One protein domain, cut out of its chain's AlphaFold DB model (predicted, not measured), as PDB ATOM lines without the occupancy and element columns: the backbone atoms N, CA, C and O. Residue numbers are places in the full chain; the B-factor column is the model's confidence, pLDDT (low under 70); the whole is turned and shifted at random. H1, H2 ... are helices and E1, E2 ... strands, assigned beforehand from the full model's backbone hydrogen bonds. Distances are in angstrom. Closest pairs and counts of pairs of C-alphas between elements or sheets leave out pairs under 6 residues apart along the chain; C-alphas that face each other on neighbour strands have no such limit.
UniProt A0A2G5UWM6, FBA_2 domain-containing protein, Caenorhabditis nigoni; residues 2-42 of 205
ATOM      1  N   GLN A   2     -12.078   8.981  81.682       52.78
ATOM      2  CA  GLN A   2     -10.814   8.222  81.558       52.78
ATOM      3  C   GLN A   2      -9.728   8.828  82.471       52.78
ATOM      4  O   GLN A   2      -9.809  10.013  82.777       52.78
ATOM      5  N   MET A   3      -8.702   8.058  82.870       54.88
ATOM      6  CA  MET A   3      -7.579   8.510  83.731       54.88
ATOM      7  C   MET A   3      -6.921   9.826  83.270       54.88
ATOM      8  O   MET A   3      -6.361  10.555  84.079       54.88
ATOM      9  N   VAL A   4      -7.022  10.157  81.979       59.38
ATOM     10  CA  VAL A   4      -6.546  11.420  81.395       59.38
ATOM     11  C   VAL A   4      -7.241  12.640  82.016       59.38
ATOM     12  O   VAL A   4      -6.573  13.609  82.339       59.38
ATOM     13  N   GLN A   5      -8.544  12.565  82.291       61.12
ATOM     14  CA  GLN A   5      -9.324  13.681  82.846       61.12
ATOM     15  C   GLN A   5      -9.028  13.956  84.331       61.12
ATOM     16  O   GLN A   5      -9.334  15.039  84.814       61.12
ATOM     17  N   LEU A   6      -8.432  13.002  85.064       68.12
ATOM     18  CA  LEU A   6      -7.939  13.246  86.429       68.12
ATOM     19  C   LEU A   6      -6.717  14.172  86.431       68.12
ATOM     20  O   LEU A   6      -6.541  14.923  87.383       68.12
ATOM     21  N   ARG A   7      -5.896  14.142  85.367       69.12
ATOM     22  CA  ARG A   7      -4.729  15.028  85.241       69.12
ATOM     23  C   ARG A   7      -5.142  16.489  85.110       69.12
ATOM     24  O   ARG A   7      -4.491  17.343  85.692       69.12
ATOM     25  N   ASP A   8      -6.235  16.754  84.402       77.12
ATOM     26  CA  ASP A   8      -6.698  18.122  84.135       77.12
ATOM     27  C   ASP A   8      -7.260  18.816  85.383       77.12
ATOM     28  O   ASP A   8      -7.281  20.041  85.462       77.12
ATOM     29  N   ILE A   9      -7.713  18.033  86.364       81.94
ATOM     30  CA  ILE A   9      -8.228  18.534  87.644       81.94
ATOM     31  C   ILE A   9      -7.255  18.288  88.796       81.94
ATOM     32  O   ILE A   9      -7.581  18.611  89.929       81.94
ATOM     33  N   TYR A  10      -6.084  17.707  88.555       83.75
ATOM     34  CA  TYR A  10      -5.084  17.522  89.600       83.75
ATOM     35  C   TYR A  10      -4.589  18.881  90.103       83.75
ATOM     36  O   TYR A  10      -4.267  19.762  89.307       83.75
ATOM     37  N   GLN A  11      -4.512  19.045  91.424       85.25
ATOM     38  CA  GLN A  11      -3.931  20.237  92.035       85.25
ATOM     39  C   GLN A  11      -2.563  19.935  92.633       85.25
ATOM     40  O   GLN A  11      -1.558  20.494  92.201       85.25
ATOM     41  N   GLN A  12      -2.530  19.072  93.643       88.12
ATOM     42  CA  GLN A  12      -1.332  18.800  94.426       88.12
ATOM     43  C   GLN A  12      -1.474  17.491  95.201       88.12
ATOM     44  O   GLN A  12      -2.577  16.966  95.366       88.12
ATOM     45  N   GLU A  13      -0.354  17.013  95.726       87.81
ATOM     46  CA  GLU A  13      -0.284  15.915  96.678       87.81
ATOM     47  C   GLU A  13       0.359  16.433  97.970       87.81
ATOM     48  O   GLU A  13       1.422  17.054  97.924       87.81
ATOM     49  N   ILE A  14      -0.308  16.242  99.108       88.12
ATOM     50  CA  ILE A  14       0.195  16.632 100.436       88.12
ATOM     51  C   ILE A  14      -0.140  15.510 101.412       88.12
ATOM     52  O   ILE A  14      -1.290  15.081 101.470       88.12
ATOM     53  N   ASP A  15       0.847  15.056 102.188       86.62
ATOM     54  CA  ASP A  15       0.677  14.034 103.229       86.62
ATOM     55  C   ASP A  15      -0.075  12.787 102.730       86.62
ATOM     56  O   ASP A  15      -1.063  12.371 103.330       86.62
ATOM     57  N   GLU A  16       0.349  12.233 101.586       85.06
ATOM     58  CA  GLU A  16      -0.272  11.062 100.928       85.06
ATOM     59  C   GLU A  16      -1.724  11.288 100.449       85.06
ATOM     60  O   GLU A  16      -2.409  10.352 100.034       85.06
ATOM     61  N   ASN A  17      -2.211  12.535 100.464       82.12
ATOM     62  CA  ASN A  17      -3.529  12.903  99.955       82.12
ATOM     63  C   ASN A  17      -3.426  13.551  98.575       82.12
ATOM     64  O   ASN A  17      -2.750  14.564  98.390       82.12
ATOM     65  N   LEU A  18      -4.182  13.001  97.624       84.25
ATOM     66  CA  LEU A  18      -4.356  13.554  96.286       84.25
ATOM     67  C   LEU A  18      -5.480  14.596  96.278       84.25
ATOM     68  O   LEU A  18      -6.648  14.257  96.478       84.25
ATOM     69  N   TYR A  19      -5.151  15.852  95.978       83.38
ATOM     70  CA  TYR A  19      -6.129  16.931  95.876       83.38
ATOM     71  C   TYR A  19      -6.516  17.170  94.422       83.38
ATOM     72  O   TYR A  19      -5.673  17.436  93.559       83.38
ATOM     73  N   LEU A  20      -7.820  17.096  94.164       84.12
ATOM     74  CA  LEU A  20      -8.422  17.420  92.880       84.12
ATOM     75  C   LEU A  20      -9.168  18.752  93.003       84.12
ATOM     76  O   LEU A  20      -9.794  19.038  94.023       84.12
ATOM     77  N   GLY A  21      -9.100  19.563  91.957       82.44
ATOM     78  CA  GLY A  21      -9.810  20.821  91.840       82.44
ATOM     79  C   GLY A  21     -11.312  20.630  91.702       82.44
ATOM     80  O   GLY A  21     -11.832  19.516  91.631       82.44
ATOM     81  N   HIS A  22     -12.017  21.759  91.671       81.44
ATOM     82  CA  HIS A  22     -13.472  21.765  91.639       81.44
ATOM     83  C   HIS A  22     -14.014  20.973  90.438       81.44
ATOM     84  O   HIS A  22     -13.703  21.261  89.282       81.44
ATOM     85  N   VAL A  23     -14.893  20.016  90.727       83.31
ATOM     86  CA  VAL A  23     -15.627  19.228  89.738       83.31
ATOM     87  C   VAL A  23     -17.122  19.386  89.962       83.31
ATOM     88  O   VAL A  23     -17.581  19.517  91.092       83.31
ATOM     89  N   SER A  24     -17.899  19.342  88.880       85.94
ATOM     90  CA  SER A  24     -19.358  19.278  88.998       85.94
ATOM     91  C   SER A  24     -19.787  18.011  89.744       85.94
ATOM     92  O   SER A  24     -19.079  17.002  89.706       85.94
ATOM     93  N   LEU A  25     -20.986  18.019  90.335       84.25
ATOM     94  CA  LEU A  25     -21.605  16.842  90.959       84.25
ATOM     95  C   LEU A  25     -21.522  15.607  90.043       84.25
ATOM     96  O   LEU A  25     -21.009  14.555  90.419       84.25
ATOM     97  N   LYS A  26     -21.944  15.747  88.779       87.12
ATOM     98  CA  LYS A  26     -21.859  14.667  87.781       87.12
ATOM     99  C   LYS A  26     -20.418  14.191  87.557       87.12
ATOM    100  O   LYS A  26     -20.188  12.989  87.391       87.12
ATOM    101  N   GLY A  27     -19.466  15.123  87.536       87.44
ATOM    102  CA  GLY A  27     -18.038  14.832  87.466       87.44
ATOM    103  C   GLY A  27     -17.597  13.972  88.645       87.44
ATOM    104  O   GLY A  27     -17.130  12.861  88.424       87.44
ATOM    105  N   MET A  28     -17.854  14.426  89.874       87.19
ATOM    106  CA  MET A  28     -17.525  13.738  91.128       87.19
ATOM    107  C   MET A  28     -18.030  12.286  91.157       87.19
ATOM    108  O   MET A  28     -17.251  11.364  91.399       87.19
ATOM    109  N   PHE A  29     -19.298  12.045  90.810       88.81
ATOM    110  CA  PHE A  29     -19.850  10.683  90.754       88.81
ATOM    111  C   PHE A  29     -19.260   9.835  89.623       88.81
ATOM    112  O   PHE A  29     -19.136   8.616  89.757       88.81
ATOM    113  N   SER A  30     -18.848  10.466  88.523       87.81
ATOM    114  CA  SER A  30     -18.096   9.776  87.474       87.81
ATOM    115  C   SER A  30     -16.699   9.376  87.961       87.81
ATOM    116  O   SER A  30     -16.220   8.313  87.570       87.81
ATOM    117  N   ILE A  31     -16.044  10.184  88.806       85.88
ATOM    118  CA  ILE A  31     -14.769   9.813  89.448       85.88
ATOM    119  C   ILE A  31     -14.984   8.600  90.340       85.88
ATOM    120  O   ILE A  31     -14.341   7.576  90.122       85.88
ATOM    121  N   TYR A  32     -15.936   8.703  91.272       87.56
ATOM    122  CA  TYR A  32     -16.306   7.627  92.189       87.56
ATOM    123  C   TYR A  32     -16.537   6.311  91.433       87.56
ATOM    124  O   TYR A  32     -15.850   5.330  91.698       87.56
ATOM    125  N   SER A  33     -17.407   6.309  90.416       87.50
ATOM    126  CA  SER A  33     -17.741   5.094  89.662       87.50
ATOM    127  C   SER A  33     -16.542   4.494  88.919       87.50
ATOM    128  O   SER A  33     -16.454   3.277  88.762       87.50
ATOM    129  N   ASN A  34     -15.604   5.324  88.455       86.50
ATOM    130  CA  ASN A  34     -14.393   4.809  87.824       86.50
ATOM    131  C   ASN A  34     -13.423   4.226  88.855       86.50
ATOM    132  O   ASN A  34     -12.846   3.178  88.585       86.50
ATOM    133  N   LEU A  35     -13.254   4.877  90.011       84.56
ATOM    134  CA  LEU A  35     -12.374   4.399  91.078       84.56
ATOM    135  C   LEU A  35     -12.855   3.057  91.631       84.56
ATOM    136  O   LEU A  35     -12.069   2.117  91.672       84.56
ATOM    137  N   THR A  36     -14.143   2.930  91.951       87.06
ATOM    138  CA  THR A  36     -14.710   1.686  92.496       87.06
ATOM    139  C   THR A  36     -14.730   0.532  91.500       87.06
ATOM    140  O   THR A  36     -14.747  -0.628  91.899       87.06
ATOM    141  N   ARG A  37     -14.700   0.825  90.194       86.38
ATOM    142  CA  ARG A  37     -14.546  -0.196  89.150       86.38
ATOM    143  C   ARG A  37     -13.099  -0.660  88.985       86.38
ATOM    144  O   ARG A  37     -12.872  -1.813  88.634       86.38
ATOM    145  N   LEU A  38     -12.134   0.246  89.138       88.00
ATOM    146  CA  LEU A  38     -10.713  -0.047  88.922       88.00
ATOM    147  C   LEU A  38     -10.051  -0.660  90.156       88.00
ATOM    148  O   LEU A  38      -9.131  -1.462  90.019       88.00
ATOM    149  N   PHE A  39     -10.517  -0.286  91.343       84.12
ATOM    150  CA  PHE A  39      -9.932  -0.680  92.612       84.12
ATOM    151  C   PHE A  39     -11.001  -1.284  93.518       84.12
ATOM    152  O   PHE A  39     -12.131  -0.802  93.580       84.12
ATOM    153  N   SER A  40     -10.628  -2.316  94.277       82.69
ATOM    154  CA  SER A  40     -11.437  -2.736  95.417       82.69
ATOM    155  C   SER A  40     -11.281  -1.675  96.506       82.69
ATOM    156  O   SER A  40     -10.247  -1.605  97.166       82.69
ATOM    157  N   CYS A  41     -12.279  -0.801  96.634       77.31
ATOM    158  CA  CYS A  41     -12.317   0.272  97.626       77.31
ATOM    159  C   CYS A  41     -13.277  -0.118  98.764       77.31
ATOM    160  O   CYS A  41     -14.438   0.288  98.736       77.31
ATOM    161  N   PRO A  42     -12.837  -0.907  99.765       73.56
ATOM    162  CA  PRO A  42     -13.711  -1.361 100.850       73.56
ATOM    163  C   PRO A  42     -14.146  -0.228 101.790       73.56
ATOM    164  O   PRO A  42     -15.066  -0.407 102.595       73.56
TER     165      PRO A  42
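Overview. This is residues 2 to 42 of the 205 residues of the protein "FBA_2 domain-containing protein" of Caenorhabditis nigoni (UniProt A0A2G5UWM6). The model is an open U with few contacts across it: hairpin E1-E2 makes one side and the longer helix H2 the other, while short helix H1 lies off to one side of the U, so that H1, the hairpin and H2 stand as the three corners of a loose triangle. The printed part has 41 residues, in the order H1, E1, E2, H2; the two-strand sheet is antiparallel and the class is mixed, helices and strands. It is only just compact, close to loose, with a radius of gyration of the C-alphas of 10.7 A and spans of 24 by 22 by 18 A.

Arrangement. H1, residues 3 to 8, has 0 of 2 O i to N i+4 pairs within hydrogen-bond range, but 2 of 3 O i to N i+3 pairs. E1, residues 10 to 14, and E2, residues 17 to 20, form an antiparallel hairpin at 159 degrees, with N 11 and O 19 at 2.9 A. The closest C-alphas of H1 and E2, Leu 6 and Leu 20, are 7.7 A apart. H2, residues 25 to 38, has every O i to N i+4 pair within range; it is near H1 and apart from E1.

Along the chain. H1 begins at C-alpha 3 (-7.579, 8.510, 83.731). E1 spans 12.1 A, and H2 spans 20.2 A to C-alpha 38 (-10.713, -0.047, 88.922).

Size, cuts and confidence. The farthest C-alphas, Asp 15 and Lys 26, are 27.3 A apart. The printed part has no cut, and its three links are tight. Residues 2 to 7 have pLDDT under 70.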